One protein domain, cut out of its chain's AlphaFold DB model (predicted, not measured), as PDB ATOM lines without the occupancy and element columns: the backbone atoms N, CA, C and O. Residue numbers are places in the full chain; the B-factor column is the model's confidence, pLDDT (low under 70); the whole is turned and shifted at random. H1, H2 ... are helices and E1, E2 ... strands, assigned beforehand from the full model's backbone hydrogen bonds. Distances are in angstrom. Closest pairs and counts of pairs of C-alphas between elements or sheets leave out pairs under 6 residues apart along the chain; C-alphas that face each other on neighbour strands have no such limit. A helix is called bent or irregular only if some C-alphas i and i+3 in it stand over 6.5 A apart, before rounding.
ATOM      1  N   VAL A 279     111.238 171.252  91.627       41.31
ATOM      2  CA  VAL A 279     111.636 169.964  91.052       41.31
ATOM      3  C   VAL A 279     111.356 168.889  92.098       41.31
ATOM      4  O   VAL A 279     112.089 168.746  93.076       41.31
ATOM      5  N   LYS A 280     110.269 168.136  91.912       39.44
ATOM      6  CA  LYS A 280     109.963 166.956  92.730       39.44
ATOM      7  C   LYS A 280     110.755 165.773  92.172       39.44
ATOM      8  O   LYS A 280     110.410 165.251  91.115       39.44
ATOM      9  N   ILE A 281     111.821 165.364  92.859       45.38
ATOM     10  CA  ILE A 281     112.518 164.109  92.551       45.38
ATOM     11  C   ILE A 281     111.815 163.011  93.342       45.38
ATOM     12  O   ILE A 281     111.837 163.027  94.571       45.38
ATOM     13  N   TYR A 282     111.149 162.093  92.644       36.16
ATOM     14  CA  TYR A 282     110.589 160.912  93.288       36.16
ATOM     15  C   TYR A 282     111.716 159.980  93.735       36.16
ATOM     16  O   TYR A 282     112.668 159.730  92.996       36.16
ATOM     17  N   ASP A 283     111.577 159.499  94.964       40.03
ATOM     18  CA  ASP A 283     112.276 158.339  95.497       40.03
ATOM     19  C   ASP A 283     111.791 157.137  94.690       40.03
ATOM     20  O   ASP A 283     110.647 156.704  94.808       40.03
ATOM     21  N   ASP A 284     112.605 156.711  93.735       37.94
ATOM     22  CA  ASP A 284     112.363 155.463  93.035       37.94
ATOM     23  C   ASP A 284     112.782 154.359  94.016       37.94
ATOM     24  O   ASP A 284     113.925 154.360  94.483       37.94
ATOM     25  N   ASP A 285     111.895 153.404  94.319       39.88
ATOM     26  CA  ASP A 285     112.166 152.229  95.178       39.88
ATOM     27  C   ASP A 285     113.426 151.432  94.748       39.88
ATOM     28  O   ASP A 285     113.934 150.563  95.460       39.88
ATOM     29  N   ASN A 286     113.987 151.773  93.587       40.41
ATOM     30  CA  ASN A 286     115.279 151.362  93.060       40.41
ATOM     31  C   ASN A 286     116.506 151.934  93.793       40.41
ATOM     32  O   ASN A 286     117.623 151.622  93.378       40.41
ATOM     33  N   TYR A 287     116.379 152.711  94.876       42.06
ATOM     34  CA  TYR A 287     117.554 153.158  95.647       42.06
ATOM     35  C   TYR A 287     118.428 151.980  96.122       42.06
ATOM     36  O   TYR A 287     119.653 152.083  96.148       42.06
ATOM     37  N   ASN A 288     117.808 150.826  96.390       40.44
ATOM     38  CA  ASN A 288     118.497 149.577  96.739       40.44
ATOM     39  C   ASN A 288     119.271 148.932  95.570       40.44
ATOM     40  O   ASN A 288     120.109 148.067  95.809       40.44
ATOM     41  N   ASN A 289     119.012 149.332  94.321       38.81
ATOM     42  CA  ASN A 289     119.671 148.788  93.130       38.81
ATOM     43  C   ASN A 289     120.945 149.558  92.745       38.81
ATOM     44  O   ASN A 289     121.708 149.097  91.894       38.81
ATOM     45  N   TYR A 290     121.204 150.715  93.359       41.50
ATOM     46  CA  TYR A 290     122.439 151.453  93.129       41.50
ATOM     47  C   TYR A 290     123.540 150.947  94.058       41.50
ATOM     48  O   TYR A 290     123.416 150.970  95.278       41.50
ATOM     49  N   THR A 291     124.663 150.542  93.466       41.16
ATOM     50  CA  THR A 291     125.846 150.046  94.189       41.16
ATOM     51  C   THR A 291     126.519 151.108  95.060       41.16
ATOM     52  O   THR A 291     127.339 150.765  95.905       41.16
ATOM     53  N   SER A 292     126.183 152.389  94.876       57.25
ATOM     54  CA  SER A 292     126.645 153.477  95.734       57.25
ATOM     55  C   SER A 292     125.670 154.658  95.749       57.25
ATOM     56  O   SER A 292     125.039 154.990  94.739       57.25
ATOM     57  N   TYR A 293     125.611 155.348  96.893       55.53
ATOM     58  CA  TYR A 293     124.872 156.603  97.107       55.53
ATOM     59  C   TYR A 293     125.141 157.646  96.005       55.53
ATOM     60  O   TYR A 293     124.242 158.355  95.547       55.53
ATOM     61  N   LYS A 294     126.396 157.698  95.547       60.69
ATOM     62  CA  LYS A 294     126.889 158.594  94.499       60.69
ATOM     63  C   LYS A 294     126.171 158.401  93.167       60.69
ATOM     64  O   LYS A 294     125.790 159.386  92.536       60.69
ATOM     65  N   THR A 295     125.983 157.156  92.735       64.31
ATOM     66  CA  THR A 295     125.359 156.858  91.440       64.31
ATOM     67  C   THR A 295     123.910 157.337  91.421       64.31
ATOM     68  O   THR A 295     123.523 158.061  90.508       64.31
ATOM     69  N   ALA A 296     123.148 157.045  92.478       60.00
ATOM     70  CA  ALA A 296     121.758 157.479  92.596       60.00
ATOM     71  C   ALA A 296     121.618 159.014  92.588       60.00
ATOM     72  O   ALA A 296     120.747 159.565  91.914       60.00
ATOM     73  N   LEU A 297     122.499 159.723  93.305       62.12
ATOM     74  CA  LEU A 297     122.475 161.185  93.355       62.12
ATOM     75  C   LEU A 297     122.800 161.809  91.991       62.12
ATOM     76  O   LEU A 297     122.110 162.726  91.552       62.12
ATOM     77  N   ASN A 298     123.837 161.315  91.311       64.88
ATOM     78  CA  ASN A 298     124.253 161.848  90.015       64.88
ATOM     79  C   ASN A 298     123.193 161.627  88.927       64.88
ATOM     80  O   ASN A 298     122.966 162.533  88.129       64.88
ATOM     81  N   GLU A 299     122.517 160.474  88.909       66.75
ATOM     82  CA  GLU A 299     121.414 160.226  87.971       66.75
ATOM     83  C   GLU A 299     120.230 161.172  88.214       66.75
ATOM     84  O   GLU A 299     119.710 161.757  87.265       66.75
ATOM     85  N   ALA A 300     119.864 161.426  89.475       60.00
ATOM     86  CA  ALA A 300     118.819 162.396  89.804       60.00
ATOM     87  C   ALA A 300     119.161 163.818  89.317       60.00
ATOM     88  O   ALA A 300     118.284 164.547  88.855       60.00
ATOM     89  N   TYR A 301     120.440 164.207  89.370       61.28
ATOM     90  CA  TYR A 301     120.893 165.512  88.881       61.28
ATOM     91  C   TYR A 301     120.981 165.615  87.362       61.28
ATOM     92  O   TYR A 301     120.767 166.703  86.844       61.28
ATOM     93  N   LYS A 302     121.248 164.528  86.628       64.56
ATOM     94  CA  LYS A 302     121.253 164.566  85.152       64.56
ATOM     95  C   LYS A 302     119.904 164.997  84.570       64.56
ATOM     96  O   LYS A 302     119.866 165.576  83.490       64.56
ATOM     97  N   VAL A 303     118.810 164.743  85.288       56.56
ATOM     98  CA  VAL A 303     117.457 165.184  84.913       56.56
ATOM     99  C   VAL A 303     117.277 166.700  85.101       56.56
ATOM    100  O   VAL A 303     116.439 167.321  84.449       56.56
ATOM    101  N   ILE A 304     118.086 167.324  85.959       56.06
ATOM    102  CA  ILE A 304     118.056 168.756  86.256       56.06
ATOM    103  C   ILE A 304     119.074 169.448  85.347       56.06
ATOM    104  O   ILE A 304     120.256 169.490  85.667       56.06
ATOM    105  N   ASN A 305     118.631 169.993  84.211       48.53
ATOM    106  CA  ASN A 305     119.506 170.756  83.315       48.53
ATOM    107  C   ASN A 305     120.012 172.037  84.025       48.53
ATOM    108  O   ASN A 305     119.218 172.968  84.207       48.53
ATOM    109  N   PRO A 306     121.296 172.120  84.433       52.81
ATOM    110  CA  PRO A 306     121.795 173.225  85.255       52.81
ATOM    111  C   PRO A 306     121.799 174.558  84.499       52.81
ATOM    112  O   PRO A 306     121.569 175.612  85.093       52.81
ATOM    113  N   ASP A 307     121.995 174.512  83.179       53.28
ATOM    114  CA  ASP A 307     122.244 175.695  82.352       53.28
ATOM    115  C   ASP A 307     121.007 176.605  82.223       53.28
ATOM    116  O   ASP A 307     121.133 177.807  81.987       53.28
ATOM    117  N   GLY A 308     119.804 176.060  82.445       52.91
ATOM    118  CA  GLY A 308     118.537 176.802  82.418       52.91
ATOM    119  C   GLY A 308     118.055 177.331  83.777       52.91
ATOM    120  O   GLY A 308     117.005 177.976  83.838       52.91
ATOM    121  N   LEU A 309     118.772 177.043  84.869       56.62
ATOM    122  CA  LEU A 309     118.337 177.328  86.246       56.62
ATOM    123  C   LEU A 309     119.141 178.426  86.946       56.62
ATOM    124  O   LEU A 309     118.857 178.738  88.104       56.62
ATOM    125  N   ASN A 310     120.094 179.053  86.256       51.56
ATOM    126  CA  ASN A 310     120.828 180.200  86.786       51.56
ATOM    127  C   ASN A 310     119.828 181.272  87.275       51.56
ATOM    128  O   ASN A 310     119.043 181.802  86.491       51.56
ATOM    129  N   ASN A 311     119.851 181.565  88.582       58.34
ATOM    130  CA  ASN A 311     118.965 182.479  89.331       58.34
ATOM    131  C   ASN A 311     117.583 181.955  89.776       58.34
ATOM    132  O   ASN A 311     116.811 182.739  90.333       58.34
ATOM    133  N   LYS A 312     117.243 180.673  89.592       66.00
ATOM    134  CA  LYS A 312     115.999 180.110  90.148       66.00
ATOM    135  C   LYS A 312     116.238 179.435  91.496       66.00
ATOM    136  O   LYS A 312     117.226 178.738  91.694       66.00
ATOM    137  N   GLU A 313     115.298 179.639  92.416       71.75
ATOM    138  CA  GLU A 313     115.276 178.963  93.710       71.75
ATOM    139  C   GLU A 313     115.047 177.457  93.498       71.75
ATOM    140  O   GLU A 313     113.974 177.056  93.045       71.75
ATOM    141  N   ILE A 314     116.043 176.622  93.805       66.00
ATOM    142  CA  ILE A 314     115.894 175.163  93.760       66.00
ATOM    143  C   ILE A 314     115.350 174.716  95.117       66.00
ATOM    144  O   ILE A 314     115.983 174.915  96.156       66.00
ATOM    145  N   ILE A 315     114.152 174.134  95.097       69.56
ATOM    146  CA  ILE A 315     113.502 173.552  96.271       69.56
ATOM    147  C   ILE A 315     113.547 172.042  96.113       69.56
ATOM    148  O   ILE A 315     112.934 171.492  95.197       69.56
ATOM    149  N   TYR A 316     114.256 171.377  97.016       67.25
ATOM    150  CA  TYR A 316     114.359 169.927  97.002       67.25
ATOM    151  C   TYR A 316     113.352 169.320  97.980       67.25
ATOM    152  O   TYR A 316     113.400 169.625  99.171       67.25
ATOM    153  N   ILE A 317     112.446 168.477  97.480       66.19
ATOM    154  CA  ILE A 317     111.461 167.737  98.283       66.19
ATOM    155  C   ILE A 317     111.841 166.258  98.220       66.19
ATOM    156  O   ILE A 317     111.806 165.686  97.134       66.19
ATOM    157  N   LYS A 318     112.192 165.634  99.351       67.12
ATOM    158  CA  LYS A 318     112.585 164.210  99.382       67.12
ATOM    159  C   LYS A 318     111.903 163.432 100.498       67.12
ATOM    160  O   LYS A 318     111.818 163.926 101.625       67.12
ATOM    161  N   SER A 319     111.474 162.207 100.187       56.28
ATOM    162  CA  SER A 319     111.179 161.171 101.178       56.28
ATOM    163  C   SER A 319     112.467 160.562 101.692       56.28
ATOM    164  O   SER A 319     113.364 160.172 100.947       56.28
ATOM    165  N   ASN A 320     112.590 160.507 103.012       66.94
ATOM    166  CA  ASN A 320     113.592 159.632 103.589       66.94
ATOM    167  C   ASN A 320     113.100 158.212 103.350       66.94
ATOM    168  O   ASN A 320     111.939 157.935 103.643       66.94
ATOM    169  N   GLY A 321     113.958 157.360 102.791       69.88
ATOM    170  CA  GLY A 321     113.603 155.971 102.531       69.88
ATOM    171  C   GLY A 321     113.011 155.323 103.783       69.88
ATOM    172  O   GLY A 321     113.527 155.502 104.890       69.88
ATOM    173  N   ALA A 322     111.912 154.601 103.589       66.62
ATOM    174  CA  ALA A 322     111.193 153.946 104.662       66.62
ATOM    175  C   ALA A 322     112.023 152.876 105.364       66.62
ATOM    176  O   ALA A 322     112.696 152.060 104.734       66.62
ATOM    177  N   MET A 323     111.934 152.850 106.693       72.25
ATOM    178  CA  MET A 323     112.570 151.816 107.502       72.25
ATOM    179  C   MET A 323     111.576 150.722 107.871       72.25
ATOM    180  O   MET A 323     110.573 150.974 108.537       72.25
ATOM    181  N   ALA A 324     111.918 149.480 107.522       67.19
ATOM    182  CA  ALA A 324     111.065 148.313 107.748       67.19
ATOM    183  C   ALA A 324     110.786 148.007 109.236       67.19
ATOM    184  O   ALA A 324     109.767 147.394 109.546       67.19
ATOM    185  N   ASN A 325     111.641 148.458 110.172       77.62
ATOM    186  CA  ASN A 325     111.557 148.142 111.610       77.62
ATOM    187  C   ASN A 325     111.676 149.400 112.494       77.62
ATOM    188  O   ASN A 325     112.460 150.294 112.180       77.62
ATOM    189  N   ASP A 326     110.962 149.435 113.626       74.38
ATOM    190  CA  ASP A 326     110.983 150.520 114.630       74.38
ATOM    191  C   ASP A 326     112.015 150.248 115.743       74.38
ATOM    192  O   ASP A 326     111.709 150.058 116.918       74.38
ATOM    193  N   THR A 327     113.277 150.100 115.343       86.06
ATOM    194  CA  THR A 327     114.388 149.897 116.280       86.06
ATOM    195  C   THR A 327     115.209 151.173 116.379       86.06
ATOM    196  O   THR A 327     115.381 151.883 115.394       86.06
ATOM    197  N   LEU A 328     115.836 151.433 117.528       85.94
ATOM    198  CA  LEU A 328     116.742 152.581 117.662       85.94
ATOM    199  C   LEU A 328     117.870 152.563 116.610       85.94
ATOM    200  O   LEU A 328     118.285 153.605 116.112       85.94
ATOM    201  N   LYS A 329     118.348 151.369 116.233       88.62
ATOM    202  CA  LYS A 329     119.358 151.202 115.181       88.62
ATOM    203  C   LYS A 329     118.845 151.691 113.825       88.62
ATOM    204  O   LYS A 329     119.586 152.365 113.113       88.62
ATOM    205  N   SER A 330     117.599 151.374 113.477       87.62
ATOM    206  CA  SER A 330     116.999 151.861 112.238       87.62
ATOM    207  C   SER A 330     116.698 153.364 112.308       87.62
ATOM    208  O   SER A 330     117.040 154.093 111.380       87.62
ATOM    209  N   GLU A 331     116.181 153.878 113.423       89.94
ATOM    210  CA  GLU A 331     116.003 155.329 113.592       89.94
ATOM    211  C   GLU A 331     117.321 156.110 113.416       89.94
ATOM    212  O   GLU A 331     117.350 157.139 112.739       89.94
ATOM    213  N   ASN A 332     118.431 155.604 113.967       91.06
ATOM    214  CA  ASN A 332     119.755 156.215 113.813       91.06
ATOM    215  C   ASN A 332     120.243 156.182 112.362       91.06
ATOM    216  O   ASN A 332     120.755 157.178 111.859       91.06
ATOM    217  N   GLN A 333     120.060 155.064 111.660       90.00
ATOM    218  CA  GLN A 333     120.453 154.966 110.256       90.00
ATOM    219  C   GLN A 333     119.638 155.921 109.367       90.00
ATOM    220  O   GLN A 333     120.193 156.534 108.455       90.00
ATOM    221  N   LEU A 334     118.348 156.108 109.661       89.75
ATOM    222  CA  LEU A 334     117.507 157.091 108.978       89.75
ATOM    223  C   LEU A 334     118.022 158.521 109.220       89.75
ATOM    224  O   LEU A 334     118.124 159.320 108.288       89.75
ATOM    225  N   ALA A 335     118.425 158.819 110.456       92.50
ATOM    226  CA  ALA A 335     119.042 160.086 110.831       92.50
ATOM    227  C   ALA A 335     120.384 160.334 110.113       92.50
ATOM    228  O   ALA A 335     120.655 161.447 109.660       92.50
ATOM    229  N   TYR A 336     121.210 159.300 109.939       93.38
ATOM    230  CA  TYR A 336     122.450 159.392 109.165       93.38
ATOM    231  C   TYR A 336     122.181 159.661 107.689       93.38
ATOM    232  O   TYR A 336     122.773 160.576 107.116       93.38
ATOM    233  N   ASN A 337     121.247 158.927 107.085       91.94
ATOM    234  CA  ASN A 337     120.861 159.123 105.689       91.94
ATOM    235  C   ASN A 337     120.311 160.537 105.450       91.94
ATOM    236  O   ASN A 337     120.621 161.150 104.430       91.94
ATOM    237  N   MET A 338     119.561 161.085 106.412       92.25
ATOM    238  CA  MET A 338     119.094 162.471 106.384       92.25
ATOM    239  C   MET A 338     120.257 163.467 106.294       92.25
ATOM    240  O   MET A 338     120.256 164.347 105.434       92.25
ATOM    241  N   VAL A 339     121.275 163.316 107.145       94.06
ATOM    242  CA  VAL A 339     122.452 164.198 107.134       94.06
ATOM    243  C   VAL A 339     123.201 164.087 105.810       94.06
ATOM    244  O   VAL A 339     123.531 165.120 105.223       94.06
ATOM    245  N   LYS A 340     123.431 162.862 105.314       94.12
ATOM    246  CA  LYS A 340     124.082 162.619 104.014       94.12
ATOM    247  C   LYS A 340     123.329 163.344 102.891       94.12
ATOM    248  O   LYS A 340     123.934 164.100 102.135       94.12
ATOM    249  N   ASN A 341     122.002 163.195 102.855       92.00
ATOM    250  CA  ASN A 341     121.122 163.845 101.883       92.00
ATOM    251  C   ASN A 341     121.194 165.368 101.949       92.00
ATOM    252  O   ASN A 341     121.504 165.995 100.939       92.00
ATOM    253  N   ILE A 342     120.947 165.971 103.113       92.12
ATOM    254  CA  ILE A 342     120.939 167.434 103.245       92.12
ATOM    255  C   ILE A 342     122.299 168.017 102.885       92.12
ATOM    256  O   ILE A 342     122.360 169.030 102.194       92.12
ATOM    257  N   THR A 343     123.386 167.369 103.299       94.62
ATOM    258  CA  THR A 343     124.744 167.796 102.955       94.62
ATOM    259  C   THR A 343     124.957 167.766 101.443       94.62
ATOM    260  O   THR A 343     125.371 168.764 100.855       94.62
ATOM    261  N   ALA A 344     124.618 166.651 100.792       93.00
ATOM    262  CA  ALA A 344     124.785 166.489  99.354       93.00
ATOM    263  C   ALA A 344     123.924 167.475  98.546       93.00
ATOM    264  O   ALA A 344     124.401 168.042  97.566       93.00
ATOM    265  N   ILE A 345     122.687 167.745  98.970       90.38
ATOM    266  CA  ILE A 345     121.809 168.737  98.331       90.38
ATOM    267  C   ILE A 345     122.337 170.159  98.554       90.38
ATOM    268  O   ILE A 345     122.416 170.950  97.614       90.38
ATOM    269  N   SER A 346     122.765 170.478  99.777       91.88
ATOM    270  CA  SER A 346     123.337 171.790 100.109       91.88
ATOM    271  C   SER A 346     124.633 172.053  99.333       91.88
ATOM    272  O   SER A 346     124.908 173.193  98.973       91.88
ATOM    273  N   SER A 347     125.393 171.005  98.984       93.69
ATOM    274  CA  SER A 347     126.590 171.115  98.133       93.69
ATOM    275  C   SER A 347     126.305 171.561  96.693       93.69
ATOM    276  O   SER A 347     127.212 171.928  95.953       93.69
ATOM    277  N   LYS A 348     125.040 171.539  96.271       89.38
ATOM    278  CA  LYS A 348     124.603 171.930  94.925       89.38
ATOM    279  C   LYS A 348     123.944 173.309  94.911       89.38
ATOM    280  O   LYS A 348     123.176 173.608  94.005       89.38
ATOM    281  N   ASN A 349     124.245 174.139  95.913       82.06
ATOM    282  CA  ASN A 349     123.689 175.485  96.092       82.06
ATOM    283  C   ASN A 349     122.151 175.511  96.166       82.06
ATOM    284  O   ASN A 349     121.525 176.496  95.778       82.06
ATOM    285  N   SER A 350     121.534 174.439  96.674       80.12
ATOM    286  CA  SER A 350     120.100 174.442  96.961       80.12
ATOM    287  C   SER A 350     119.784 175.471  98.047       80.12
ATOM    288  O   SER A 350     120.400 175.487  99.113       80.12
ATOM    289  N   SER A 351     118.804 176.322  97.776       71.69
ATOM    290  CA  SER A 351     118.347 177.384  98.673       71.69
ATOM    291  C   SER A 351     117.402 176.882  99.763       71.69
ATOM    292  O   SER A 351     117.303 177.512 100.816       71.69
ATOM    293  N   LYS A 352     116.694 175.765  99.531       79.94
ATOM    294  CA  LYS A 352     115.734 175.192 100.487       79.94
ATOM    295  C   LYS A 352     115.689 173.666 100.417       79.94
ATOM    296  O   LYS A 352     115.529 173.075  99.351       79.94
ATOM    297  N   ASN A 353     115.731 173.044 101.593       78.00
ATOM    298  CA  ASN A 353     115.492 171.615 101.780       78.00
ATOM    299  C   ASN A 353     114.114 171.427 102.429       78.00
ATOM    300  O   ASN A 353     113.883 171.919 103.533       78.00
ATOM    301  N   ILE A 354     113.204 170.725 101.755       80.25
ATOM    302  CA  ILE A 354     111.895 170.342 102.287       80.25
ATOM    303  C   ILE A 354     111.894 168.831 102.504       80.25
ATOM    304  O   ILE A 354     112.129 168.046 101.588       80.25
ATOM    305  N   ILE A 355     111.604 168.419 103.734       80.62
ATOM    306  CA  ILE A 355     111.479 167.005 104.078       80.62
ATOM    307  C   ILE A 355     110.032 166.575 103.890       80.62
ATOM    308  O   ILE A 355     109.107 167.224 104.386       80.62
ATOM    309  N   TRP A 356     109.848 165.460 103.193       70.88
ATOM    310  CA  TRP A 356     108.563 164.789 103.123       70.88
ATOM    311  C   TRP A 356     108.196 164.223 104.496       70.88
ATOM    312  O   TRP A 356     108.982 163.506 105.112       70.88
ATOM    313  N   ASN A 357     106.975 164.526 104.933       70.75
ATOM    314  CA  ASN A 357     106.387 164.066 106.187       70.75
ATOM    315  C   ASN A 357     107.054 164.637 107.460       70.75
ATOM    316  O   ASN A 357     107.685 163.946 108.253       70.75
ATOM    317  N   LEU A 358     106.839 165.938 107.692       66.50
ATOM    318  CA  LEU A 358     107.089 166.591 108.991       66.50
ATOM    319  C   LEU A 358     106.289 165.957 110.141       66.50
ATOM    320  O   LEU A 358     106.599 166.188 111.310       66.50
ATOM    321  N   LEU A 359     105.224 165.229 109.804       66.12
ATOM    322  CA  LEU A 359     104.242 164.752 110.755       66.12
ATOM    323  C   LEU A 359     104.705 163.492 111.482       66.12
ATOM    324  O   LEU A 359     105.618 162.774 111.082       66.12
ATOM    325  N   LYS A 360     104.023 163.295 112.603       73.56
ATOM    326  CA  LYS A 360     104.039 162.126 113.464       73.56
ATOM    327  C   LYS A 360     103.902 160.838 112.641       73.56
ATOM    328  O   LYS A 360     103.059 160.786 111.746       73.56
ATOM    329  N   ASP A 361     104.688 159.819 112.973       80.19
ATOM    330  CA  ASP A 361     104.500 158.459 112.453       80.19
ATOM    331  C   ASP A 361     103.007 158.058 112.540       80.19
ATOM    332  O   ASP A 361     102.363 158.292 113.567       80.19
ATOM    333  N   ASN A 362     102.428 157.517 111.463       75.69
ATOM    334  CA  ASN A 362     100.999 157.173 111.387       75.69
ATOM    335  C   ASN A 362     100.824 155.659 111.522       75.69
ATOM    336  O   ASN A 362     101.085 154.957 110.567       75.69
ATOM    337  N   GLN A 363     100.359 155.108 112.642       64.81
ATOM    338  CA  GLN A 363     100.276 153.642 112.773       64.81
ATOM    339  C   GLN A 363      99.237 152.946 111.878       64.81
ATOM    340  O   GLN A 363      99.299 151.728 111.726       64.81
ATOM    341  N   ASN A 364      98.319 153.690 111.257       66.88
ATOM    342  CA  ASN A 364      97.139 153.108 110.616       66.88
ATOM    343  C   ASN A 364      97.228 152.950 109.096       66.88
ATOM    344  O   ASN A 364      96.241 152.525 108.497       66.88
ATOM    345  N   SER A 365      98.345 153.286 108.441       67.56
ATOM    346  CA  SER A 365      98.442 152.943 107.019       67.56
ATOM    347  C   SER A 365      98.786 151.461 106.865       67.56
ATOM    348  O   SER A 365      99.655 150.928 107.558       67.56
ATOM    349  N   SER A 366      98.100 150.793 105.943       71.38
ATOM    350  CA  SER A 366      98.425 149.436 105.491       71.38
ATOM    351  C   SER A 366      99.840 149.326 104.919       71.38
ATOM    352  O   SER A 366     100.404 148.234 104.853       71.38
ATOM    353  N   ASP A 367     100.428 150.461 104.552       70.25
ATOM    354  CA  ASP A 367     101.691 150.571 103.848       70.25
ATOM    355  C   ASP A 367     102.764 150.819 104.911       70.25
ATOM    356  O   ASP A 367     103.248 151.932 105.102       70.25
ATOM    357  N   GLY A 368     103.090 149.771 105.681       67.12
ATOM    358  CA  GLY A 368     103.882 149.833 106.924       67.12
ATOM    359  C   GLY A 368     105.243 150.553 106.859       67.12
ATOM    360  O   GLY A 368     105.861 150.784 107.899       67.12
ATOM    361  N   ASN A 369     105.679 150.937 105.663       72.44
ATOM    362  CA  ASN A 369     106.864 151.723 105.357       72.44
ATOM    363  C   ASN A 369     106.639 153.248 105.468       72.44
ATOM    364  O   ASN A 369     107.460 153.940 106.074       72.44
ATOM    365  N   ASP A 370     105.520 153.785 104.976       74.81
ATOM    366  CA  ASP A 370     105.270 155.240 104.962       74.81
ATOM    367  C   ASP A 370     105.014 155.816 106.356       74.81
ATOM    368  O   ASP A 370     105.212 157.005 106.630       74.81
ATOM    369  N   ASN A 371     104.646 154.931 107.272       79.12
ATOM    370  CA  ASN A 371     104.250 155.249 108.630       79.12
ATOM    371  C   ASN A 371     105.402 155.625 109.544       79.12
ATOM    372  O   ASN A 371     105.140 156.054 110.659       79.12
ATOM    373  N   ARG A 372     106.653 155.421 109.119       82.62
ATOM    374  CA  ARG A 372     107.827 155.478 110.006       82.62
ATOM    375  C   ARG A 372     108.864 156.515 109.592       82.62
ATOM    376  O   ARG A 372     109.974 156.538 110.132       82.62
ATOM    377  N   ASN A 373     108.494 157.381 108.654       85.62
ATOM    378  CA  ASN A 373     109.358 158.422 108.098       85.62
ATOM    379  C   ASN A 373     109.245 159.762 108.821       85.62
ATOM    380  O   ASN A 373     109.979 160.695 108.488       85.62
ATOM    381  N   GLY A 374     108.351 159.854 109.808       88.69
ATOM    382  CA  GLY A 374     108.127 161.063 110.575       88.69
ATOM    383  C   GLY A 374     109.355 161.462 111.383       88.69
ATOM    384  O   GLY A 374     110.126 160.622 111.864       88.69
ATOM    385  N   LEU A 375     109.515 162.773 111.573       91.19
ATOM    386  CA  LEU A 375     110.508 163.325 112.498       91.19
ATOM    387  C   LEU A 375     110.140 163.043 113.964       91.19
ATOM    388  O   LEU A 375     111.004 162.975 114.839       91.19
ATOM    389  N   ILE A 376     108.849 162.862 114.226       90.75
ATOM    390  CA  ILE A 376     108.283 162.637 115.550       90.75
ATOM    391  C   ILE A 376     107.629 161.254 115.546       90.75
ATOM    392  O   ILE A 376     106.864 160.924 114.644       90.75
ATOM    393  N   ALA A 377     107.928 160.443 116.553       88.69
ATOM    394  CA  ALA A 377     107.317 159.138 116.743       88.69
ATOM    395  C   ALA A 377     105.832 159.265 117.098       88.69
ATOM    396  O   ALA A 377     105.350 160.307 117.548       88.69
ATOM    397  N   GLU A 378     105.105 158.161 116.998       86.00
ATOM    398  CA  GLU A 378     103.658 158.131 117.211       86.00
ATOM    399  C   GLU A 378     103.216 158.361 118.678       86.00
ATOM    400  O   GLU A 378     102.046 158.573 118.986       86.00
ATOM    401  N   ASN A 379     104.143 158.457 119.621       87.81
ATOM    402  CA  ASN A 379     103.859 158.917 120.984       87.81
ATOM    403  C   ASN A 379     104.233 160.395 121.215       87.81
ATOM    404  O   ASN A 379     104.185 160.866 122.348       87.81
ATOM    405  N   GLY A 380     104.613 161.131 120.166       88.69
ATOM    406  CA  GLY A 380     105.078 162.517 120.257       88.69
ATOM    407  C   GLY A 380     106.560 162.664 120.620       88.69
ATOM    408  O   GLY A 380     107.039 163.789 120.738       88.69
ATOM    409  N   ARG A 381     107.301 161.561 120.798       90.50
ATOM    410  CA  ARG A 381     108.748 161.588 121.049       90.50
ATOM    411  C   ARG A 381     109.496 162.042 119.798       90.50
ATOM    412  O   ARG A 381     109.300 161.490 118.722       90.50
ATOM    413  N   GLU A 382     110.413 162.987 119.950       93.00
ATOM    414  CA  GLU A 382     111.355 163.365 118.892       93.00
ATOM    415  C   GLU A 382     112.289 162.182 118.566       93.00
ATOM    416  O   GLU A 382     112.900 161.581 119.458       93.00
ATOM    417  N   LYS A 383     112.380 161.810 117.286       91.50
ATOM    418  CA  LYS A 383     113.242 160.711 116.826       91.50
ATOM    419  C   LYS A 383     114.666 161.221 116.567       91.50
ATOM    420  O   LYS A 383     114.847 162.407 116.304       91.50
ATOM    421  N   PRO A 384     115.690 160.353 116.538       93.25
ATOM    422  CA  PRO A 384     117.047 160.726 116.127       93.25
ATOM    423  C   PRO A 384     117.116 161.546 114.824       93.25
ATOM    424  O   PRO A 384     117.903 162.487 114.726       93.25
ATOM    425  N   ILE A 385     116.249 161.247 113.845       92.62
ATOM    426  CA  ILE A 385     116.163 161.993 112.578       92.62
ATOM    427  C   ILE A 385     115.755 163.464 112.774       92.62
ATOM    428  O   ILE A 385     116.228 164.321 112.030       92.62
ATOM    429  N   TYR A 386     114.941 163.785 113.785       93.38
ATOM    430  CA  TYR A 386     114.573 165.163 114.111       93.38
ATOM    431  C   TYR A 386     115.790 165.968 114.559       93.38
ATOM    432  O   TYR A 386     116.044 167.044 114.019       93.38
ATOM    433  N   TYR A 387     116.582 165.429 115.492       93.00
ATOM    434  CA  TYR A 387     117.806 166.092 115.947       93.00
ATOM    435  C   TYR A 387     118.817 166.214 114.815       93.00
ATOM    436  O   TYR A 387     119.381 167.288 114.620       93.00
ATOM    437  N   ALA A 388     118.985 165.159 114.018       92.50
ATOM    438  CA  ALA A 388     119.868 165.183 112.864       92.50
ATOM    439  C   ALA A 388     119.467 166.278 111.867       92.50
ATOM    440  O   ALA A 388     120.327 167.065 111.477       92.50
ATOM    441  N   PHE A 389     118.175 166.389 111.527       92.50
ATOM    442  CA  PHE A 389     117.642 167.449 110.669       92.50
ATOM    443  C   PHE A 389     117.861 168.846 111.259       92.50
ATOM    444  O   PHE A 389     118.436 169.714 110.605       92.50
ATOM    445  N   LYS A 390     117.433 169.058 112.506       92.50
ATOM    446  CA  LYS A 390     117.566 170.331 113.224       92.50
ATOM    447  C   LYS A 390     119.025 170.784 113.264       92.50
ATOM    448  O   LYS A 390     119.326 171.925 112.926       92.50
ATOM    449  N   ASN A 391     119.933 169.886 113.632       92.75
ATOM    450  CA  ASN A 391     121.352 170.178 113.770       92.75
ATOM    451  C   ASN A 391     122.009 170.464 112.417       92.75
ATOM    452  O   ASN A 391     122.626 171.515 112.271       92.75
ATOM    453  N   ILE A 392     121.852 169.591 111.411       93.69
ATOM    454  CA  ILE A 392     122.484 169.815 110.100       93.69
ATOM    455  C   ILE A 392     121.950 171.081 109.428       93.69
ATOM    456  O   ILE A 392     122.732 171.845 108.867       93.69
ATOM    457  N   ASN A 393     120.647 171.359 109.545       91.56
ATOM    458  CA  ASN A 393     120.062 172.580 109.009       91.56
ATOM    459  C   ASN A 393     120.614 173.817 109.727       91.56
ATOM    460  O   ASN A 393     121.013 174.768 109.067       91.56
ATOM    461  N   ASN A 394     120.724 173.794 111.058       91.31
ATOM    462  CA  ASN A 394     121.329 174.895 111.812       91.31
ATOM    463  C   ASN A 394     122.808 175.111 111.460       91.31
ATOM    464  O   ASN A 394     123.270 176.248 111.453       91.31
ATOM    465  N   PHE A 395     123.554 174.040 111.183       91.81
ATOM    466  CA  PHE A 395     124.971 174.139 110.847       91.81
ATOM    467  C   PHE A 395     125.216 174.612 109.416       91.81
ATOM    468  O   PHE A 395     126.164 175.359 109.199       91.81
ATOM    469  N   LEU A 396     124.378 174.207 108.458       92.94
ATOM    470  CA  LEU A 396     124.545 174.554 107.045       92.94
ATOM    471  C   LEU A 396     123.727 175.779 106.604       92.94
ATOM    472  O   LEU A 396     123.982 176.315 105.529       92.94
ATOM    473  N   SER A 397     122.775 176.262 107.408       90.00
ATOM    474  CA  SER A 397     121.978 177.446 107.061       90.00
ATOM    475  C   SER A 397     122.866 178.681 106.878       90.00
ATOM    476  O   SER A 397     123.676 179.021 107.740       90.00
ATOM    477  N   GLY A 398     122.728 179.339 105.723       89.75
ATOM    478  CA  GLY A 398     123.535 180.499 105.335       89.75
ATOM    479  C   GLY A 398     124.962 180.167 104.887       89.75
ATOM    480  O   GLY A 398     125.660 181.056 104.401       89.75
ATOM    481  N   LYS A 399     125.398 178.905 105.000       92.12
ATOM    482  CA  LYS A 399     126.729 178.476 104.571       92.12
ATOM    483  C   LYS A 399     126.755 178.245 103.065       92.12
ATOM    484  O   LYS A 399     125.858 177.618 102.505       92.12
ATOM    485  N   LYS A 400     127.805 178.729 102.407       93.06
ATOM    486  CA  LYS A 400     128.052 178.459 100.991       93.06
ATOM    487  C   LYS A 400     128.828 177.163 100.865       93.06
ATOM    488  O   LYS A 400     129.762 176.918 101.625       93.06
ATOM    489  N   PHE A 401     128.447 176.331  99.911       94.81
ATOM    490  CA  PHE A 401     129.296 175.220  99.526       94.81
ATOM    491  C   PHE A 401     130.596 175.763  98.917       94.81
ATOM    492  O   PHE A 401     130.558 176.679  98.097       94.81
ATOM    493  N   ASP A 402     131.732 175.222  99.350       94.00
ATOM    494  CA  ASP A 402     133.058 175.631  98.888       94.00
ATOM    495  C   ASP A 402     133.655 174.570  97.962       94.00
ATOM    496  O   ASP A 402     133.911 174.822  96.788       94.00
ATOM    497  N   SER A 403     133.858 173.358  98.478       94.38
ATOM    498  CA  SER A 403     134.540 172.290  97.742       94.38
ATOM    499  C   SER A 403     134.241 170.900  98.309       94.38
ATOM    500  O   SER A 403     133.797 170.748  99.448       94.38
ATOM    501  N   ILE A 404     134.494 169.859  97.511       95.31
ATOM    502  CA  ILE A 404     134.607 168.479  98.001       95.31
ATOM    503  C   ILE A 404     136.090 168.221  98.276       95.31
ATOM    504  O   ILE A 404     136.911 168.294  97.365       95.31
ATOM    505  N   ILE A 405     136.438 167.949  99.533       93.81
ATOM    506  CA  ILE A 405     137.829 167.758  99.983       93.81
ATOM    507  C   ILE A 405     138.323 166.344  99.680       93.81
ATOM    508  O   ILE A 405     139.495 166.139  99.373       93.81
ATOM    509  N   LYS A 406     137.425 165.365  99.778       92.25
ATOM    510  CA  LYS A 406     137.686 163.965  99.453       92.25
ATOM    511  C   LYS A 406     136.430 163.363  98.850       92.25
ATOM    512  O   LYS A 406     135.344 163.580  99.380       92.25
ATOM    513  N   GLU A 407     136.597 162.593  97.784       94.50
ATOM    514  CA  GLU A 407     135.540 161.786  97.183       94.50
ATOM    515  C   GLU A 407     136.144 160.479  96.668       94.50
ATOM    516  O   GLU A 407     136.933 160.473  95.724       94.50
ATOM    517  N   THR A 408     135.797 159.366  97.302       93.75
ATOM    518  CA  THR A 408     136.074 158.013  96.815       93.75
ATOM    519  C   THR A 408     134.739 157.323  96.517       93.75
ATOM    520  O   THR A 408     133.680 157.954  96.534       93.75
ATOM    521  N   ASN A 409     134.769 156.028  96.199       91.31
ATOM    522  CA  ASN A 409     133.535 155.253  96.056       91.31
ATOM    523  C   ASN A 409     132.799 155.088  97.393       91.31
ATOM    524  O   ASN A 409     131.572 155.013  97.391       91.31
ATOM    525  N   ASP A 410     133.545 155.098  98.502       94.12
ATOM    526  CA  ASP A 410     133.040 154.741  99.826       94.12
ATOM    527  C   ASP A 410     133.043 155.915 100.809       94.12
ATOM    528  O   ASP A 410     132.328 155.872 101.806       94.12
ATOM    529  N   SER A 411     133.817 156.975 100.560       94.00
ATOM    530  CA  SER A 411     133.943 158.110 101.472       94.00
ATOM    531  C   SER A 411     133.850 159.460 100.775       94.00
ATOM    532  O   SER A 411     134.281 159.650  99.639       94.00
ATOM    533  N   VAL A 412     133.273 160.434 101.477       95.44
ATOM    534  CA  VAL A 412     133.128 161.800 100.971       95.44
ATOM    535  C   VAL A 412     133.250 162.813 102.102       95.44
ATOM    536  O   VAL A 412     132.815 162.557 103.225       95.44
ATOM    537  N   ILE A 413     133.854 163.965 101.806       95.12
ATOM    538  CA  ILE A 413     133.939 165.117 102.709       95.12
ATOM    539  C   ILE A 413     133.594 166.383 101.931       95.12
ATOM    540  O   ILE A 413     134.333 166.801 101.039       95.12
ATOM    541  N   TYR A 414     132.505 167.027 102.326       95.94
ATOM    542  CA  TYR A 414     132.082 168.328 101.828       95.94
ATOM    543  C   TYR A 414     132.623 169.431 102.732       95.94
ATOM    544  O   TYR A 414     132.600 169.289 103.954       95.94
ATOM    545  N   LYS A 415     133.065 170.538 102.141       94.75
ATOM    546  CA  LYS A 415     133.440 171.764 102.842       94.75
ATOM    547  C   LYS A 415     132.444 172.871 102.513       94.75
ATOM    548  O   LYS A 415     132.149 173.141 101.348       94.75
ATOM    549  N   PHE A 416     131.970 173.524 103.562       94.62
ATOM    550  CA  PHE A 416     131.117 174.700 103.523       94.62
ATOM    551  C   PHE A 416     131.823 175.859 104.221       94.62
ATOM    552  O   PHE A 416     132.589 175.651 105.163       94.62
ATOM    553  N   THR A 417     131.561 177.077 103.765       91.50
ATOM    554  CA  THR A 417     132.171 178.299 104.286       91.50
ATOM    555  C   THR A 417     131.125 179.375 104.546       91.50
ATOM    556  O   THR A 417     130.155 179.537 103.804       91.50
ATOM    557  N   ASP A 418     131.314 180.132 105.622       84.31
ATOM    558  CA  ASP A 418     130.562 181.361 105.899       84.31
ATOM    559  C   ASP A 418     131.357 182.251 106.835       84.31
ATOM    560  O   ASP A 418     131.752 181.815 107.914       84.31
ATOM    561  N   ASN A 419     131.568 183.507 106.447       81.56
ATOM    562  CA  ASN A 419     132.241 184.495 107.288       81.56
ATOM    563  C   ASN A 419     133.564 183.975 107.896       81.56
ATOM    564  O   ASN A 419     133.848 184.221 109.071       81.56
ATOM    565  N   ASN A 420     134.357 183.247 107.099       77.88
ATOM    566  CA  ASN A 420     135.624 182.599 107.473       77.88
ATOM    567  C   ASN A 420     135.516 181.418 108.462       77.88
ATOM    568  O   ASN A 420     136.539 180.915 108.926       77.88
ATOM    569  N   GLU A 421     134.312 180.946 108.787       86.12
ATOM    570  CA  GLU A 421     134.093 179.662 109.458       86.12
ATOM    571  C   GLU A 421     134.035 178.552 108.406       86.12
ATOM    572  O   GLU A 421     133.245 178.618 107.462       86.12
ATOM    573  N   ASN A 422     134.891 177.542 108.567       90.25
ATOM    574  CA  ASN A 422     134.876 176.344 107.738       90.25
ATOM    575  C   ASN A 422     134.070 175.260 108.453       90.25
ATOM    576  O   ASN A 422     134.306 174.983 109.629       90.25
ATOM    577  N   ILE A 423     133.154 174.617 107.740       93.31
ATOM    578  CA  ILE A 423     132.426 173.447 108.225       93.31
ATOM    579  C   ILE A 423     132.696 172.304 107.265       93.31
ATOM    580  O   ILE A 423     132.422 172.413 106.071       93.31
ATOM    581  N   TRP A 424     133.209 171.199 107.787       94.38
ATOM    582  CA  TRP A 424     133.356 169.964 107.032       94.38
ATOM    583  C   TRP A 424     132.297 168.967 107.465       94.38
ATOM    584  O   TRP A 424     132.062 168.791 108.658       94.38
ATOM    585  N   VAL A 425     131.675 168.297 106.504       95.50
ATOM    586  CA  VAL A 425     130.738 167.203 106.758       95.50
ATOM    587  C   VAL A 425     131.173 166.009 105.931       95.50
ATOM    588  O   VAL A 425     131.282 166.120 104.710       95.50
ATOM    589  N   GLY A 426     131.434 164.874 106.573       94.75
ATOM    590  CA  GLY A 426     131.918 163.691 105.869       94.75
ATOM    591  C   GLY A 426     131.537 162.369 106.514       94.75
ATOM    592  O   GLY A 426     131.152 162.314 107.680       94.75
ATOM    593  N   TRP A 427     131.622 161.301 105.727       95.38
ATOM    594  CA  TRP A 427     131.336 159.922 106.131       95.38
ATOM    595  C   TRP A 427     132.127 158.932 105.264       95.38
ATOM    596  O   TRP A 427     132.658 159.307 104.217       95.38
ATOM    597  N   SER A 428     132.204 157.676 105.709       94.69
ATOM    598  CA  SER A 428     132.787 156.550 104.971       94.69
ATOM    599  C   SER A 428     131.998 155.266 105.211       94.69
ATOM    600  O   SER A 428     131.835 154.856 106.355       94.69
ATOM    601  N   ASP A 429     131.550 154.585 104.164       91.44
ATOM    602  CA  ASP A 429     130.831 153.316 104.293       91.44
ATOM    603  C   ASP A 429     131.769 152.131 104.635       91.44
ATOM    604  O   ASP A 429     131.297 151.095 105.102       91.44
ATOM    605  N   THR A 430     133.094 152.295 104.507       91.56
ATOM    606  CA  THR A 430     134.118 151.259 104.773       91.56
ATOM    607  C   THR A 430     134.945 151.482 106.044       91.56
ATOM    608  O   THR A 430     135.849 150.699 106.314       91.56
ATOM    609  N   ASN A 431     134.624 152.497 106.858       86.19
ATOM    610  CA  ASN A 431     135.448 152.977 107.979       86.19
ATOM    611  C   ASN A 431     136.879 153.339 107.533       86.19
ATOM    612  O   ASN A 431     137.784 152.511 107.514       86.19
ATOM    613  N   GLU A 432     137.115 154.613 107.227       87.12
ATOM    614  CA  GLU A 432     138.420 155.103 106.774       87.12
ATOM    615  C   GLU A 432     138.926 156.215 107.688       87.12
ATOM    616  O   GLU A 432     138.159 157.073 108.110       87.12
ATOM    617  N   SER A 433     140.231 156.268 107.945       83.44
ATOM    618  CA  SER A 433     140.836 157.459 108.550       83.44
ATOM    619  C   SER A 433     141.296 158.430 107.466       83.44
ATOM    620  O   SER A 433     141.825 158.026 106.432       83.44
ATOM    621  N   PHE A 434     141.079 159.721 107.692       82.81
ATOM    622  CA  PHE A 434     141.453 160.796 106.786       82.81
ATOM    623  C   PHE A 434     142.106 161.943 107.548       82.81
ATOM    624  O   PHE A 434     141.619 162.341 108.600       82.81
ATOM    625  N   SER A 435     143.181 162.508 107.007       80.50
ATOM    626  CA  SER A 435     143.861 163.653 107.610       80.50
ATOM    627  C   SER A 435     143.450 164.945 106.905       80.50
ATOM    628  O   SER A 435     143.694 165.095 105.711       80.50
ATOM    629  N   ILE A 436     142.861 165.897 107.633       77.69
ATOM    630  CA  ILE A 436     142.650 167.266 107.142       77.69
ATOM    631  C   ILE A 436     143.838 168.121 107.575       77.69
ATOM    632  O   ILE A 436     144.054 168.323 108.770       77.69
ATOM    633  N   ALA A 437     144.576 168.659 106.604       75.38
ATOM    634  CA  ALA A 437     145.498 169.761 106.849       75.38
ATOM    635  C   ALA A 437     144.684 171.050 107.003       75.38
ATOM    636  O   ALA A 437     143.972 171.452 106.082       75.38
ATOM    637  N   THR A 438     144.739 171.681 108.173       73.56
ATOM    638  CA  THR A 438     144.089 172.977 108.389       73.56
ATOM    639  C   THR A 438     144.835 173.799 109.427       73.56
ATOM    640  O   THR A 438     145.326 173.277 110.429       73.56
ATOM    641  N   ASN A 439     144.868 175.110 109.195       66.38
ATOM    642  CA  ASN A 439     145.470 176.084 110.103       66.38
ATOM    643  C   ASN A 439     144.589 176.356 111.334       66.38
ATOM    644  O   ASN A 439     145.017 177.061 112.243       66.38
ATOM    645  N   ALA A 440     143.381 175.782 111.402       69.88
ATOM    646  CA  ALA A 440     142.517 175.912 112.569       69.88
ATOM    647  C   ALA A 440     143.222 175.388 113.833       69.88
ATOM    648  O   ALA A 440     143.697 174.247 113.883       69.88
ATOM    649  N   GLU A 441     143.299 176.223 114.870       66.12
ATOM    650  CA  GLU A 441     143.948 175.860 116.133       66.12
ATOM    651  C   GLU A 441     143.123 174.882 116.961       66.12
ATOM    652  O   GLU A 441     143.707 174.014 117.604       66.12
ATOM    653  N   ASN A 442     141.791 174.960 116.878       71.56
ATOM    654  CA  ASN A 442     140.902 173.971 117.463       71.56
ATOM    655  C   ASN A 442     139.871 173.528 116.426       71.56
ATOM    656  O   ASN A 442     139.080 174.321 115.913       71.56
ATOM    657  N   LEU A 443     139.859 172.229 116.135       79.19
ATOM    658  CA  LEU A 443     138.725 171.599 115.476       79.19
ATOM    659  C   LEU A 443     137.813 170.980 116.523       79.19
ATOM    660  O   LEU A 443     138.253 170.242 117.408       79.19
ATOM    661  N   LYS A 444     136.518 171.252 116.389       83.25
ATOM    662  CA  LYS A 444     135.474 170.599 117.182       83.25
ATOM    663  C   LYS A 444     134.675 169.698 116.261       83.25
ATOM    664  O   LYS A 444     134.187 170.165 115.237       83.25
ATOM    665  N   SER A 445     134.524 168.428 116.614       82.75
ATOM    666  CA  SER A 445     133.515 167.580 115.971       82.75
ATOM    667  C   SER A 445     132.146 167.798 116.629       82.75
ATOM    668  O   SER A 445     132.088 168.309 117.738       82.75
ATOM    669  N   ALA A 446     131.026 167.443 116.005       79.25
ATOM    670  CA  ALA A 446     129.732 167.378 116.697       79.25
ATOM    671  C   ALA A 446     129.037 166.043 116.461       79.25
ATOM    672  O   ALA A 446     129.091 165.486 115.365       79.25
ATOM    673  N   ASN A 447     128.334 165.568 117.490       78.69
ATOM    674  CA  ASN A 447     127.467 164.400 117.387       78.69
ATOM    675  C   ASN A 447     126.059 164.839 116.977       78.69
ATOM    676  O   ASN A 447     125.355 165.478 117.747       78.69
ATOM    677  N   LEU A 448     125.636 164.471 115.776       81.06
ATOM    678  CA  LEU A 448     124.392 164.940 115.169       81.06
ATOM    679  C   LEU A 448     123.102 164.396 115.789       81.06
ATOM    680  O   LEU A 448     122.041 164.974 115.554       81.06
ATOM    681  N   LEU A 449     123.173 163.306 116.554       80.75
ATOM    682  CA  LEU A 449     121.989 162.558 116.987       80.75
ATOM    683  C   LEU A 449     121.375 163.030 118.308       80.75
ATOM    684  O   LEU A 449     120.440 162.402 118.799       80.75
ATOM    685  N   ASN A 450     121.890 164.099 118.913       73.62
ATOM    686  CA  ASN A 450     121.384 164.597 120.187       73.62
ATOM    687  C   ASN A 450     121.131 166.115 120.148       73.62
ATOM    688  O   ASN A 450     121.672 166.839 119.312       73.62
ATOM    689  N   ASP A 451     120.315 166.602 121.084       64.88
ATOM    690  CA  ASP A 451     119.980 168.028 121.218       64.88
ATOM    691  C   ASP A 451     121.184 168.925 121.560       64.88
ATOM    692  O   ASP A 451     121.145 170.136 121.365       64.88
ATOM    693  N   ASN A 452     122.271 168.333 122.058       66.75
ATOM    694  CA  ASN A 452     123.476 169.017 122.517       66.75
ATOM    695  C   ASN A 452     124.676 168.736 121.600       66.75
ATOM    696  O   ASN A 452     125.811 168.644 122.075       66.75
ATOM    697  N   ALA A 453     124.433 168.625 120.291       63.88
ATOM    698  CA  ALA A 453     125.401 168.121 119.320       63.88
ATOM    699  C   ALA A 453     126.778 168.786 119.420       63.88
ATOM    700  O   ALA A 453     127.811 168.113 119.380       63.88
ATOM    701  N   ARG A 454     126.776 170.111 119.619       57.78
ATOM    702  CA  ARG A 454     127.974 170.957 119.717       57.78
ATOM    703  C   ARG A 454     128.768 170.760 121.017       57.78
ATOM    704  O   ARG A 454     129.961 171.030 121.031       57.78
ATOM    705  N   ASN A 455     128.126 170.297 122.093       55.66
ATOM    706  CA  ASN A 455     128.742 170.128 123.417       55.66
ATOM    707  C   ASN A 455     129.306 168.719 123.634       55.66
ATOM    708  O   ASN A 455     130.209 168.542 124.443       55.66
ATOM    709  N   SER A 456     128.811 167.721 122.897       55.62
ATOM    710  CA  SER A 456     129.366 166.358 122.862       55.62
ATOM    711  C   SER A 456     130.537 166.204 121.877       55.62
ATOM    712  O   SER A 456     130.818 165.103 121.408       55.62
ATOM    713  N   ALA A 457     131.191 167.314 121.537       60.56
ATOM    714  CA  ALA A 457     132.298 167.369 120.600       60.56
ATOM    715  C   ALA A 457     133.496 166.556 121.093       60.56
ATOM    716  O   ALA A 457     134.050 166.851 122.153       60.56
ATOM    717  N   GLN A 458     133.947 165.574 120.309       65.44
ATOM    718  CA  GLN A 458     135.290 165.043 120.507       65.44
ATOM    719  C   GLN A 458     136.295 166.105 120.059       65.44
ATOM    720  O   GLN A 458     136.209 166.623 118.939       65.44
ATOM    721  N   VAL A 459     137.227 166.429 120.954       63.56
ATOM    722  CA  VAL A 459     138.406 167.233 120.631       63.56
ATOM    723  C   VAL A 459     139.288 166.377 119.732       63.56
ATOM    724  O   VAL A 459     139.716 165.296 120.135       63.56
ATOM    725  N   LEU A 460     139.520 166.837 118.506       77.06
ATOM    726  CA  LEU A 460     140.394 166.137 117.574       77.06
ATOM    727  C   LEU A 460     141.853 166.425 117.946       77.06
ATOM    728  O   LEU A 460     142.241 167.581 118.110       77.06
ATOM    729  N   THR A 461     142.663 165.377 118.084       70.94
ATOM    730  CA  THR A 461     144.085 165.521 118.413       70.94
ATOM    731  C   THR A 461     144.849 166.036 117.194       70.94
ATOM    732  O   THR A 461     144.852 165.406 116.137       70.94
ATOM    733  N   LYS A 462     145.501 167.191 117.343       74.19
ATOM    734  CA  LYS A 462     146.343 167.812 116.313       74.19
ATOM    735  C   LYS A 462     147.712 167.130 116.279       74.19
ATOM    736  O   LYS A 462     148.378 167.065 117.310       74.19
ATOM    737  N   ASN A 463     148.164 166.678 115.109       74.62
ATOM    738  CA  ASN A 463     149.540 166.222 114.895       74.62
ATOM    739  C   ASN A 463     150.144 166.984 113.706       74.62
ATOM    740  O   ASN A 463     149.736 166.766 112.572       74.62
ATOM    741  N   ASN A 464     151.080 167.905 113.952       71.50
ATOM    742  CA  ASN A 464     151.767 168.680 112.903       71.50
ATOM    743  C   ASN A 464     150.822 169.355 111.880       71.50
ATOM    744  O   ASN A 464     150.995 169.195 110.677       71.50
ATOM    745  N   TYR A 465     149.810 170.097 112.356       69.06
ATOM    746  CA  TYR A 465     148.774 170.766 111.530       69.06
ATOM    747  C   TYR A 465     147.836 169.832 110.747       69.06
ATOM    748  O   TYR A 465     146.932 170.298 110.052       69.06
ATOM    749  N   LEU A 466     148.000 168.519 110.907       77.94
ATOM    750  CA  LEU A 466     147.094 167.509 110.392       77.94
ATOM    751  C   LEU A 466     146.162 167.055 111.514       77.94
ATOM    752  O   LEU A 466     146.594 166.661 112.601       77.94
ATOM    753  N   TYR A 467     144.867 167.100 111.236       81.62
ATOM    754  CA  TYR A 467     143.847 166.492 112.074       81.62
ATOM    755  C   TYR A 467     143.442 165.163 111.468       81.62
ATOM    756  O   TYR A 467     142.871 165.125 110.380       81.62
ATOM    757  N   ASN A 468     143.722 164.078 112.182       83.44
ATOM    758  CA  ASN A 468     143.268 162.750 111.794       83.44
ATOM    759  C   ASN A 468     141.810 162.577 112.221       83.44
ATOM    760  O   ASN A 468     141.478 162.644 113.401       83.44
ATOM    761  N   ILE A 469     140.945 162.368 111.241       85.56
ATOM    762  CA  ILE A 469     139.509 162.188 111.383       85.56
ATOM    763  C   ILE A 469     139.189 160.772 110.938       85.56
ATOM    764  O   ILE A 469     139.353 160.422 109.770       85.56
ATOM    765  N   SER A 470     138.697 159.957 111.859       87.12
ATOM    766  CA  SER A 470     138.143 158.653 111.515       87.12
ATOM    767  C   SER A 470     136.727 158.842 110.978       87.12
ATOM    768  O   SER A 470     135.805 159.190 111.716       87.12
ATOM    769  N   LEU A 471     136.558 158.644 109.675       90.25
ATOM    770  CA  LEU A 471     135.261 158.579 109.026       90.25
ATOM    771  C   LEU A 471     134.678 157.183 109.213       90.25
ATOM    772  O   LEU A 471     135.333 156.175 108.957       90.25
ATOM    773  N   THR A 472     133.415 157.137 109.606       92.06
ATOM    774  CA  THR A 472     132.625 155.906 109.675       92.06
ATOM    775  C   THR A 472     131.353 156.094 108.860       92.06
ATOM    776  O   THR A 472     131.126 157.168 108.292       92.06
ATOM    777  N   SER A 473     130.490 155.080 108.822       90.25
ATOM    778  CA  SER A 473     129.197 155.188 108.136       90.25
ATOM    779  C   SER A 473     128.285 156.243 108.779       90.25
ATOM    780  O   SER A 473     127.343 156.723 108.140       90.25
ATOM    781  N   THR A 474     128.605 156.636 110.018       92.00
ATOM    782  CA  THR A 474     128.011 157.759 110.741       92.00
ATOM    783  C   THR A 474     128.643 159.076 110.279       92.00
ATOM    784  O   THR A 474     129.853 159.255 110.441       92.00
ATOM    785  N   PRO A 475     127.850 160.025 109.746       94.06
ATOM    786  CA  PRO A 475     128.350 161.338 109.368       94.06
ATOM    787  C   PRO A 475     128.968 162.091 110.544       94.06
ATOM    788  O   PRO A 475     128.388 162.173 111.627       94.06
ATOM    789  N   VAL A 476     130.126 162.691 110.292       92.62
ATOM    790  CA  VAL A 476     130.845 163.558 111.222       92.62
ATOM    791  C   VAL A 476     130.782 164.984 110.689       92.62
ATOM    792  O   VAL A 476     131.045 165.223 109.510       92.62
ATOM    793  N   ILE A 477     130.452 165.934 111.566       92.56
ATOM    794  CA  ILE A 477     130.583 167.368 111.288       92.56
ATOM    795  C   ILE A 477     131.764 167.898 112.068       92.56
ATOM    796  O   ILE A 477     131.887 167.618 113.259       92.56
ATOM    797  N   ILE A 478     132.591 168.689 111.404       91.69
ATOM    798  CA  ILE A 478     133.776 169.308 111.968       91.69
ATOM    799  C   ILE A 478     133.662 170.806 111.748       91.69
ATOM    800  O   ILE A 478     133.523 171.270 110.618       91.69
ATOM    801  N   PHE A 479     133.739 171.555 112.835       89.44
ATOM    802  CA  PHE A 479     133.825 173.003 112.816       89.44
ATOM    803  C   PHE A 479     135.293 173.377 112.883       89.44
ATOM    804  O   PHE A 479     135.986 173.036 113.847       89.44
ATOM    805  N   GLY A 480     135.749 174.080 111.857       84.75
ATOM    806  CA  GLY A 480     136.897 174.949 111.999       84.75
ATOM    807  C   GLY A 480     136.467 176.096 112.878       84.75
ATOM    808  O   GLY A 480     135.411 176.683 112.628       84.75
ATOM    809  N   ASP A 481     137.260 176.413 113.901       77.12
ATOM    810  CA  ASP A 481     137.138 177.722 114.530       77.12
ATOM    811  C   ASP A 481     137.023 178.759 113.410       77.12
ATOM    812  O   ASP A 481     137.761 178.678 112.421       77.12
ATOM    813  N   LYS A 482     136.045 179.676 113.532       70.31
ATOM    814  CA  LYS A 482     135.947 180.853 112.663       70.31
ATOM    815  C   LYS A 482     137.357 181.369 112.579       70.31
ATOM    816  O   LYS A 482     137.846 181.752 113.640       70.31
ATOM    817  N   ASN A 483     137.995 181.247 111.405       57.81
ATOM    818  CA  ASN A 483     139.421 181.487 111.282       57.81
ATOM    819  C   ASN A 483     139.624 182.802 112.005       57.81
ATOM    820  O   ASN A 483     139.094 183.834 111.567       57.81
TER     821      ASN A 483
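Overview. This is residues 279 to 483 of the 777 residues of an uncharacterized protein of Candidatus Berkelbacteria bacterium CG_4_10_14_0_2_um_filter_35_9_33_12 (UniProt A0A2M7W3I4). A twisted sheet of five strands, E3, E4, E5, E9, E7 in that order, stands in the middle, with helices H3 and H4 side by side over one face and the small sheet E6, E8 over part of the other. H3 also packs on the small parallel pair E1, E2, with H2 near it and H1 beyond, while residues 305 to 311 stick out. The printed part has 205 residues, under half of them in named elements, of mixed class, in the order H1, H2, E1, H3, E2, H4, then E3 to E9. The large sheet is antiparallel. The whole is compact, with a radius of gyration of the C-alphas of 17.3 A and spans of 57 by 43 by 31 A.

Arrangement. Start at H1, residues 285 to 289, close but not clearly touching H2, residues 293 to 302; their closest C-alphas, of Tyr 287 and Ala 296, are 6.8 A apart. E1, residues 315 to 318, H3, residues 328 to 346, and E2, residues 352 to 355, make a strand-helix-strand unit, two parallel strands with a helix between, its crossover right-handed; N 354 and O 316 are 2.8 A apart. H4, residues 384 to 396, touches H3 at a shallow tilt of 22 degrees, the same way, closest at C-alphas of Ala 335 and Ile 385, 3.9 A. E3, residues 400 to 407, E4, residues 411 to 418, and E5, residues 421 to 428, form a meander, each strand the antiparallel neighbour of the one before, in two hairpins; look for N 405 and O 413, 2.8 A, and N 414 and O 425, 2.8 A. Beyond E5 come E9, residues 476 to 480, and E7, residues 443 to 446, with N 478 and O 424 at 2.8 A and N 446 and O 477 at 2.9 A. H3 and H4 are on the same face, two layers, each at a height of 11.7 A over the sheet. E6, residues 432 to 437, and E8, residues 466 to 471, are antiparallel, N 469 and O 434 at 2.7 A; with the large sheet they make a sandwich, two sheets face to face. Every O i to N i+4 pair is within hydrogen-bond range in H2, H3 and H4; H1 has 0 of 1, and 1 of 2 O i to N i+3 pairs.

Along the chain. Find C-alpha 285 at (112.166, 152.229, 95.178), where H1 begins, irregular, with C-alphas 285 and 288 7.0 A apart. H3 runs 26.8 A from (116.742, 152.581, 117.662); H4 spans 18.2 A, E4 23.9 A and E5 23.6 A. E9 ends at C-alpha 480, (136.897, 174.949, 111.999).

Size, cuts and confidence. The C-alphas farthest apart, of Ser 366 and Asn 464, are 57.2 A apart. The printed part has no cut; the links H2 to E1, E2 to H4 and E7 to E8 are long. Confidence is under 70 at 64 residues, among them 279 to 312 and 451 to 459.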